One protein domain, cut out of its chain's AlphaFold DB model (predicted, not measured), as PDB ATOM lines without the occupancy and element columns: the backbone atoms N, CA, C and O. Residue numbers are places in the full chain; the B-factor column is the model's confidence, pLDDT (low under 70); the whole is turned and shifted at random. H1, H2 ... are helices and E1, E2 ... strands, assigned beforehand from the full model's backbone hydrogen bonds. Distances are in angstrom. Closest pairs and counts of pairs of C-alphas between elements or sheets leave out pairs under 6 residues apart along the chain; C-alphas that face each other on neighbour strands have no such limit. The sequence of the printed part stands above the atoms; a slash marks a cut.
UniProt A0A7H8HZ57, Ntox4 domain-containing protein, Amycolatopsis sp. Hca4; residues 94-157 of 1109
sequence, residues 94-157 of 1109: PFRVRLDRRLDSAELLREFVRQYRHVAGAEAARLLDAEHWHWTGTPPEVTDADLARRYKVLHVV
ATOM      1  N   PRO A  94       1.602  -6.206 -32.013       75.50
ATOM      2  CA  PRO A  94       0.340  -6.368 -31.307       75.50
ATOM      3  C   PRO A  94      -0.262  -5.014 -30.885       75.50
ATOM      4  O   PRO A  94       0.400  -4.187 -30.261       75.50
ATOM      5  N   PHE A  95      -1.547  -4.810 -31.171       79.00
ATOM      6  CA  PHE A  95      -2.373  -3.673 -30.765       79.00
ATOM      7  C   PHE A  95      -3.542  -4.146 -29.898       79.00
ATOM      8  O   PHE A  95      -4.218  -5.117 -30.230       79.00
ATOM      9  N   ARG A  96      -3.824  -3.455 -28.788       85.19
ATOM     10  CA  ARG A  96      -4.921  -3.816 -27.873       85.19
ATOM     11  C   ARG A  96      -6.156  -2.968 -28.154       85.19
ATOM     12  O   ARG A  96      -6.252  -1.846 -27.664       85.19
ATOM     13  N   VAL A  97      -7.127  -3.533 -28.870       88.38
ATOM     14  CA  VAL A  97      -8.447  -2.909 -29.033       88.38
ATOM     15  C   VAL A  97      -9.226  -3.098 -27.742       88.38
ATOM     16  O   VAL A  97      -9.512  -4.229 -27.352       88.38
ATOM     17  N   ARG A  98      -9.560  -2.007 -27.056       88.69
ATOM     18  CA  ARG A  98     -10.434  -2.033 -25.877       88.69
ATOM     19  C   ARG A  98     -11.843  -2.433 -26.287       88.69
ATOM     20  O   ARG A  98     -12.340  -1.951 -27.299       88.69
ATOM     21  N   LEU A  99     -12.471  -3.281 -25.484       89.94
ATOM     22  CA  LEU A  99     -13.805  -3.807 -25.740       89.94
ATOM     23  C   LEU A  99     -14.708  -3.542 -24.539       89.94
ATOM     24  O   LEU A  99     -14.344  -3.840 -23.400       89.94
ATOM     25  N   ASP A 100     -15.890  -3.006 -24.808       88.44
ATOM     26  CA  ASP A 100     -16.974  -2.785 -23.847       88.44
ATOM     27  C   ASP A 100     -18.192  -3.680 -24.126       88.44
ATOM     28  O   ASP A 100     -18.953  -4.003 -23.214       88.44
ATOM     29  N   ARG A 101     -18.341  -4.138 -25.371       91.12
ATOM     30  CA  ARG A 101     -19.349  -5.099 -25.821       91.12
ATOM     31  C   ARG A 101     -18.767  -6.053 -26.857       91.12
ATOM     32  O   ARG A 101     -17.680  -5.833 -27.393       91.12
ATOM     33  N   ARG A 102     -19.513  -7.114 -27.168       92.56
ATOM     34  CA  ARG A 102     -19.188  -7.989 -28.299       92.56
ATOM     35  C   ARG A 102     -19.331  -7.186 -29.597       92.56
ATOM     36  O   ARG A 102     -20.356  -6.533 -29.798       92.56
ATOM     37  N   LEU A 103     -18.288  -7.216 -30.423       94.19
ATOM     38  CA  LEU A 103     -18.230  -6.570 -31.734       94.19
ATOM     39  C   LEU A 103     -18.125  -7.655 -32.802       94.19
ATOM     40  O   LEU A 103     -17.390  -8.630 -32.609       94.19
ATOM     41  N   ASP A 104     -18.838  -7.486 -33.911       93.56
ATOM     42  CA  ASP A 104     -18.574  -8.292 -35.104       93.56
ATOM     43  C   ASP A 104     -17.240  -7.891 -35.766       93.56
ATOM     44  O   ASP A 104     -16.562  -6.958 -35.336       93.56
ATOM     45  N   SER A 105     -16.818  -8.614 -36.803       90.81
ATOM     46  CA  SER A 105     -15.514  -8.381 -37.442       90.81
ATOM     47  C   SER A 105     -15.380  -7.009 -38.124       90.81
ATOM     48  O   SER A 105     -14.273  -6.463 -38.175       90.81
ATOM     49  N   ALA A 106     -16.474  -6.434 -38.631       90.19
ATOM     50  CA  ALA A 106     -16.479  -5.123 -39.274       90.19
ATOM     51  C   ALA A 106     -16.517  -4.003 -38.225       90.19
ATOM     52  O   ALA A 106     -15.792  -3.011 -38.336       90.19
ATOM     53  N   GLU A 107     -17.315  -4.184 -37.173       93.44
ATOM     54  CA  GLU A 107     -17.342  -3.316 -36.002       93.44
ATOM     55  C   GLU A 107     -15.988  -3.300 -35.289       93.44
ATOM     56  O   GLU A 107     -15.504  -2.228 -34.938       93.44
ATOM     57  N   LEU A 108     -15.343  -4.458 -35.131       94.44
ATOM     58  CA  LEU A 108     -14.023  -4.584 -34.520       94.44
ATOM     59  C   LEU A 108     -12.946  -3.867 -35.340       94.44
ATOM     60  O   LEU A 108     -12.090  -3.210 -34.755       94.44
ATOM     61  N   LEU A 109     -12.991  -3.953 -36.675       93.50
ATOM     62  CA  LEU A 109     -12.051  -3.237 -37.542       93.50
ATOM     63  C   LEU A 109     -12.264  -1.720 -37.469       93.50
ATOM     64  O   LEU A 109     -11.304  -0.959 -37.368       93.50
ATOM     65  N   ARG A 110     -13.522  -1.266 -37.465       92.75
ATOM     66  CA  ARG A 110     -13.849   0.156 -37.303       92.75
ATOM     67  C   ARG A 110     -13.438   0.674 -35.930       92.75
ATOM     68  O   ARG A 110     -12.905   1.775 -35.826       92.75
ATOM     69  N   GLU A 111     -13.659  -0.122 -34.891       92.19
ATOM     70  CA  GLU A 111     -13.263   0.196 -33.524       92.19
ATOM     71  C   GLU A 111     -11.739   0.209 -33.369       92.19
ATOM     72  O   GLU A 111     -11.197   1.100 -32.716       92.19
ATOM     73  N   PHE A 112     -11.036  -0.701 -34.046       92.38
ATOM     74  CA  PHE A 112      -9.587  -0.652 -34.194       92.38
ATOM     75  C   PHE A 112      -9.142   0.668 -34.830       92.38
ATOM     76  O   PHE A 112      -8.379   1.387 -34.198       92.38
ATOM     77  N   VAL A 113      -9.650   1.042 -36.013       88.62
ATOM     78  CA  VAL A 113      -9.266   2.299 -36.691       88.62
ATOM     79  C   VAL A 113      -9.572   3.509 -35.807       88.62
ATOM     80  O   VAL A 113      -8.745   4.410 -35.682       88.62
ATOM     81  N   ARG A 114     -10.724   3.511 -35.127       89.75
ATOM     82  CA  ARG A 114     -11.117   4.564 -34.185       89.75
ATOM     83  C   ARG A 114     -10.105   4.725 -33.050       89.75
ATOM     84  O   ARG A 114      -9.699   5.848 -32.756       89.75
ATOM     85  N   GLN A 115      -9.707   3.619 -32.416       83.38
ATOM     86  CA  GLN A 115      -8.746   3.621 -31.310       83.38
ATOM     87  C   GLN A 115      -7.305   3.857 -31.779       83.38
ATOM     88  O   GLN A 115      -6.543   4.508 -31.073       83.38
ATOM     89  N   TYR A 116      -6.938   3.371 -32.965       80.75
ATOM     90  CA  TYR A 116      -5.605   3.508 -33.550       80.75
ATOM     91  C   TYR A 116      -5.338   4.939 -34.033       80.75
ATOM     92  O   TYR A 116      -4.280   5.504 -33.762       80.75
ATOM     93  N   ARG A 117      -6.321   5.566 -34.697       78.94
ATOM     94  CA  ARG A 117      -6.235   6.940 -35.225       78.94
ATOM     95  C   ARG A 117      -6.731   8.018 -34.253       78.94
ATOM     96  O   ARG A 117      -6.597   9.196 -34.558       78.94
ATOM     97  N   HIS A 118      -7.272   7.644 -33.088       73.88
ATOM     98  CA  HIS A 118      -7.837   8.564 -32.077       73.88
ATOM     99  C   HIS A 118      -8.921   9.498 -32.621       73.88
ATOM    100  O   HIS A 118      -8.988  10.677 -32.272       73.88
ATOM    101  N   VAL A 119      -9.789   8.973 -33.479       73.94
ATOM    102  CA  VAL A 119     -10.849   9.753 -34.128       73.94
ATOM    103  C   VAL A 119     -12.238   9.403 -33.593       73.94
ATOM    104  O   VAL A 119     -12.444   8.393 -32.919       73.94
ATOM    105  N   ALA A 120     -13.227  10.247 -33.891       80.44
ATOM    106  CA  ALA A 120     -14.630   9.940 -33.626       80.44
ATOM    107  C   ALA A 120     -15.146   8.832 -34.568       80.44
ATOM    108  O   ALA A 120     -14.607   8.625 -35.654       80.44
ATOM    109  N   GLY A 121     -16.226   8.141 -34.187       76.38
ATOM    110  CA  GLY A 121     -16.730   6.973 -34.929       76.38
ATOM    111  C   GLY A 121     -17.082   7.230 -36.403       76.38
ATOM    112  O   GLY A 121     -16.826   6.371 -37.242       76.38
ATOM    113  N   ALA A 122     -17.614   8.412 -36.741       77.69
ATOM    114  CA  ALA A 122     -17.920   8.779 -38.130       77.69
ATOM    115  C   ALA A 122     -16.654   8.995 -38.981       77.69
ATOM    116  O   ALA A 122     -16.620   8.626 -40.152       77.69
ATOM    117  N   GLU A 123     -15.599   9.544 -38.377       72.06
ATOM    118  CA  GLU A 123     -14.318   9.774 -39.048       72.06
ATOM    119  C   GLU A 123     -13.530   8.466 -39.211       72.06
ATOM    120  O   GLU A 123     -12.916   8.242 -40.249       72.06
ATOM    121  N   ALA A 124     -13.638   7.543 -38.247       78.69
ATOM    122  CA  ALA A 124     -13.059   6.203 -38.362       78.69
ATOM    123  C   ALA A 124     -13.570   5.457 -39.604       78.69
ATOM    124  O   ALA A 124     -12.800   4.755 -40.251       78.69
ATOM    125  N   ALA A 125     -14.846   5.633 -39.967       78.69
ATOM    126  CA  ALA A 125     -15.411   5.033 -41.174       78.69
ATOM    127  C   ALA A 125     -14.817   5.637 -42.461       78.69
ATOM    128  O   ALA A 125     -14.474   4.883 -43.365       78.69
ATOM    129  N   ARG A 126     -14.623   6.967 -42.526       77.75
ATOM    130  CA  ARG A 126     -13.953   7.610 -43.674       77.75
ATOM    131  C   ARG A 126     -12.504   7.158 -43.822       77.75
ATOM    132  O   ARG A 126     -12.062   6.927 -44.942       77.75
ATOM    133  N   LEU A 127     -11.773   7.044 -42.711       73.25
ATOM    134  CA  LEU A 127     -10.370   6.619 -42.728       73.25
ATOM    135  C   LEU A 127     -10.211   5.150 -43.127       73.25
ATOM    136  O   LEU A 127      -9.245   4.814 -43.803       73.25
ATOM    137  N   LEU A 128     -11.159   4.286 -42.754       83.50
ATOM    138  CA  LEU A 128     -11.151   2.874 -43.142       83.50
ATOM    139  C   LEU A 128     -11.149   2.723 -44.677       83.50
ATOM    140  O   LEU A 128     -10.329   1.972 -45.205       83.50
ATOM    141  N   ASP A 129     -11.969   3.515 -45.381       73.75
ATOM    142  CA  ASP A 129     -12.026   3.540 -46.851       73.75
ATOM    143  C   ASP A 129     -10.823   4.258 -47.485       73.75
ATOM    144  O   ASP A 129     -10.242   3.763 -48.451       73.75
ATOM    145  N   ALA A 130     -10.440   5.423 -46.950       69.69
ATOM    146  CA  ALA A 130      -9.386   6.262 -47.526       69.69
ATOM    147  C   ALA A 130      -7.974   5.670 -47.370       69.69
ATOM    148  O   ALA A 130      -7.121   5.893 -48.226       69.69
ATOM    149  N   GLU A 131      -7.723   4.933 -46.286       77.81
ATOM    150  CA  GLU A 131      -6.416   4.336 -45.975       77.81
ATOM    151  C   GLU A 131      -6.367   2.822 -46.252       77.81
ATOM    152  O   GLU A 131      -5.348   2.182 -45.998       77.81
ATOM    153  N   HIS A 132      -7.443   2.249 -46.803       81.62
ATOM    154  CA  HIS A 132      -7.539   0.840 -47.201       81.62
ATOM    155  C   HIS A 132      -7.273  -0.173 -46.069       81.62
ATOM    156  O   HIS A 132      -6.682  -1.235 -46.298       81.62
ATOM    157  N   TRP A 133      -7.728   0.116 -44.847       84.94
ATOM    158  CA  TRP A 133      -7.611  -0.822 -43.724       84.94
ATOM    159  C   TRP A 133      -8.482  -2.061 -43.949       84.94
ATOM    160  O   TRP A 133      -9.687  -1.956 -44.171       84.94
ATOM    161  N   HIS A 134      -7.885  -3.248 -43.854       89.38
ATOM    162  CA  HIS A 134      -8.579  -4.521 -44.034       89.38
ATOM    163  C   HIS A 134      -7.927  -5.637 -43.207       89.38
ATOM    164  O   HIS A 134      -6.775  -5.529 -42.787       89.38
ATOM    165  N   TRP A 135      -8.668  -6.723 -42.979       90.31
ATOM    166  CA  TRP A 135      -8.123  -7.929 -42.362       90.31
ATOM    167  C   TRP A 135      -7.249  -8.691 -43.357       90.31
ATOM    168  O   TRP A 135      -7.689  -9.006 -44.463       90.31
ATOM    169  N   THR A 136      -6.038  -9.045 -42.943       81.12
ATOM    170  CA  THR A 136      -5.195 -10.000 -43.662       81.12
ATOM    171  C   THR A 136      -5.420 -11.394 -43.063       81.12
ATOM    172  O   THR A 136      -5.068 -11.669 -41.918       81.12
ATOM    173  N   GLY A 137      -6.071 -12.284 -43.818       82.06
ATOM    174  CA  GLY A 137      -6.434 -13.632 -43.356       82.06
ATOM    175  C   GLY A 137      -7.837 -13.730 -42.743       82.06
ATOM    176  O   GLY A 137      -8.747 -13.001 -43.133       82.06
ATOM    177  N   THR A 138      -8.036 -14.682 -41.821       84.88
ATOM    178  CA  THR A 138      -9.356 -14.925 -41.205       84.88
ATOM    179  C   THR A 138      -9.681 -13.801 -40.216       84.88
ATOM    180  O   THR A 138      -8.910 -13.617 -39.269       84.88
ATOM    181  N   PRO A 139     -10.794 -13.061 -40.390       88.06
ATOM    182  CA  PRO A 139     -11.170 -11.994 -39.472       88.06
ATOM    183  C   PRO A 139     -11.322 -12.517 -38.036       88.06
ATOM    184  O   PRO A 139     -11.967 -13.546 -37.823       88.06
ATOM    185  N   PRO A 140     -10.740 -11.840 -37.037       87.69
ATOM    186  CA  PRO A 140     -10.760 -12.322 -35.667       87.69
ATOM    187  C   PRO A 140     -12.118 -12.054 -35.002       87.69
ATOM    188  O   PRO A 140     -12.644 -10.944 -35.052       87.69
ATOM    189  N   GLU A 141     -12.664 -13.056 -34.311       88.94
ATOM    190  CA  GLU A 141     -13.914 -12.925 -33.551       88.94
ATOM    191  C   GLU A 141     -13.659 -12.509 -32.101       88.94
ATOM    192  O   GLU A 141     -12.743 -13.018 -31.453       88.94
ATOM    193  N   VAL A 142     -14.481 -11.611 -31.555       92.62
ATOM    194  CA  VAL A 142     -14.445 -11.263 -30.127       92.62
ATOM    195  C   VAL A 142     -15.028 -12.409 -29.294       92.62
ATOM    196  O   VAL A 142     -16.209 -12.737 -29.423       92.62
ATOM    197  N   THR A 143     -14.205 -12.999 -28.422       91.12
ATOM    198  CA  THR A 143     -14.608 -14.095 -27.522       91.12
ATOM    199  C   THR A 143     -15.059 -13.580 -26.153       91.12
ATOM    200  O   THR A 143     -14.704 -12.473 -25.744       91.12
ATOM    201  N   ASP A 144     -15.779 -14.402 -25.384       87.00
ATOM    202  CA  ASP A 144     -16.175 -14.045 -24.012       87.00
ATOM    203  C   ASP A 144     -14.952 -13.847 -23.092       87.00
ATOM    204  O   ASP A 144     -14.977 -13.027 -22.173       87.00
ATOM    205  N   ALA A 145     -13.837 -14.526 -23.385       84.00
ATOM    206  CA  ALA A 145     -12.562 -14.312 -22.704       84.00
ATOM    207  C   ALA A 145     -11.942 -12.938 -23.024       84.00
ATOM    208  O   ALA A 145     -11.357 -12.314 -22.138       84.00
ATOM    209  N   ASP A 146     -12.091 -12.440 -24.257       86.38
ATOM    210  CA  ASP A 146     -11.641 -11.094 -24.643       86.38
ATOM    211  C   ASP A 146     -12.471 -10.009 -23.934       86.38
ATOM    212  O   ASP A 146     -11.923  -9.016 -23.450       86.38
ATOM    213  N   LEU A 147     -13.783 -10.231 -23.783       86.88
ATOM    214  CA  LEU A 147     -14.673  -9.346 -23.020       86.88
ATOM    215  C   LEU A 147     -14.346  -9.344 -21.525       86.88
ATOM    216  O   LEU A 147     -14.282  -8.277 -20.914       86.88
ATOM    217  N   ALA A 148     -14.057 -10.513 -20.944       82.19
ATOM    218  CA  ALA A 148     -13.609 -10.616 -19.556       82.19
ATOM    219  C   ALA A 148     -12.286  -9.860 -19.321       82.19
ATOM    220  O   ALA A 148     -12.105  -9.225 -18.282       82.19
ATOM    221  N   ARG A 149     -11.380  -9.876 -20.307       83.81
ATOM    222  CA  ARG A 149     -10.122  -9.109 -20.292       83.81
ATOM    223  C   ARG A 149     -10.308  -7.626 -20.639       83.81
ATOM    224  O   ARG A 149      -9.403  -6.842 -20.369       83.81
ATOM    225  N   ARG A 150     -11.465  -7.235 -21.190       89.06
ATOM    226  CA  ARG A 150     -11.810  -5.892 -21.708       89.06
ATOM    227  C   ARG A 150     -10.957  -5.408 -22.882       89.06
ATOM    228  O   ARG A 150     -10.909  -4.210 -23.167       89.06
ATOM    229  N   TYR A 151     -10.267  -6.312 -23.568       86.12
ATOM    230  CA  TYR A 151      -9.534  -5.995 -24.789       86.12
ATOM    231  C   TYR A 151      -9.298  -7.242 -25.635       86.12
ATOM    232  O   TYR A 151      -9.229  -8.358 -25.119       86.12
ATOM    233  N   LYS A 152      -9.092  -7.025 -26.933       88.44
ATOM    234  CA  LYS A 152      -8.604  -8.031 -27.873       88.44
ATOM    235  C   LYS A 152      -7.294  -7.568 -28.492       88.44
ATOM    236  O   LYS A 152      -7.161  -6.410 -28.885       88.44
ATOM    237  N   VAL A 153      -6.318  -8.472 -28.548       84.56
ATOM    238  CA  VAL A 153      -5.036  -8.214 -29.209       84.56
ATOM    239  C   VAL A 153      -5.194  -8.492 -30.701       84.56
ATOM    240  O   VAL A 153      -5.617  -9.582 -31.084       84.56
ATOM    241  N   LEU A 154      -4.863  -7.507 -31.526       87.56
ATOM    242  CA  LEU A 154      -4.782  -7.610 -32.977       87.56
ATOM    243  C   LEU A 154      -3.329  -7.489 -33.407       87.56
ATOM    244  O   LEU A 154      -2.597  -6.684 -32.848       87.56
ATOM    245  N   HIS A 155      -2.919  -8.241 -34.420       82.62
ATOM    246  CA  HIS A 155      -1.614  -8.057 -35.043       82.62
ATOM    247  C   HIS A 155      -1.757  -7.108 -36.230       82.62
ATOM    248  O   HIS A 155      -2.463  -7.410 -37.190       82.62
ATOM    249  N   VAL A 156      -1.135  -5.937 -36.128       81.56
ATOM    250  CA  VAL A 156      -1.265  -4.835 -37.081       81.56
ATOM    251  C   VAL A 156      -0.021  -4.775 -37.944       81.56
ATOM    252  O   VAL A 156       1.101  -4.753 -37.441       81.56
ATOM    253  N   VAL A 157      -0.234  -4.723 -39.254       78.44
ATOM    254  CA  VAL A 157       0.808  -4.459 -40.241       78.44
ATOM    255  C   VAL A 157       0.544  -3.067 -40.797       78.44
ATOM    256  O   VAL A 157      -0.323  -2.890 -41.646       78.44
TER     257      VAL A 157
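What this domain is: This is residues 94 to 157 of the 1109 residues of the protein "Ntox4 domain-containing protein" of Amycolatopsis sp. Hca4 (UniProt A0A7H8HZ57). A two-stranded antiparallel ribbon, E1 beside E2, pairs the first and the last named elements of the printed part, and H1 lies in the middle, between this ribbon and H2, which crosses H1 at nearly a right angle. H2 and the small helix H3 lie towards opposite ends of the longest axis, and the long link of residues 131 to 143 runs between them with no named element. The printed part has 64 residues with three named helices and two named strands, in the order E1, H1, H2, H3, E2. The class is mixed, helices and strands. The whole is compact, with a radius of gyration of the C-alphas of 11.2 A, and rounded, with spans of 32 by 25 by 19 A.

How they stand to each other: E1, residues 94 to 98, and E2, residues 151 to 156, are antiparallel neighbours, with 145 degrees between their directions. N 95 and O 154 are 2.7 A apart and N 152 and O 97 are 2.9 A apart, both within hydrogen-bond range. C-alphas 98 and 151 face each other at 4.2 A. H1, residues 105 to 117, has its closest C-alphas to E1 at Phe 112 and Val 97, 5.7 A apart. H1 and E2 are near each other, with 6 pairs of C-alphas within 10 A. H2, residues 121 to 130, touches H1 and stands about perpendicular to it, at 85 degrees; their closest C-alphas, those of Arg 114 and Ala 124, are 4.9 A apart. H3, residues 144 to 149, touches no helix; its closest C-alpha to E2 is that of Asp 146, 5.4 A from that of Lys 152. H2 is apart from E1, E2 and H3. Every O i to N i+4 pair is within hydrogen-bond range in H1 and H3, and 5 of 6 are in H2.

Where its parts are: E1 begins at C-alpha 94 (0.340, -6.368, -31.307) and spans 12.8 A to C-alpha 98. H1 spans 18.0 A from Ser 105 to Arg 117, and H2 spans 14.6 A from Gly 121 to Ala 130. H3 is short, 8.7 A from C-alpha 144 (-16.175, -14.045, -24.012) to C-alpha 149. E2 spans 14.9 A and ends at C-alpha 156 (-1.265, -4.835, -37.081).

The domain as a whole: The two C-alphas farthest apart, those of Ala 130 and Ala 148, are 32.9 A apart. The printed part has no cut. The links H1 to H2 and H3 to E2 are tight, E1 to H1 is short, and H2 to H3 is long, with 13 residues. The mean pLDDT of the printed part is 84.8, and residue 130 is under 70.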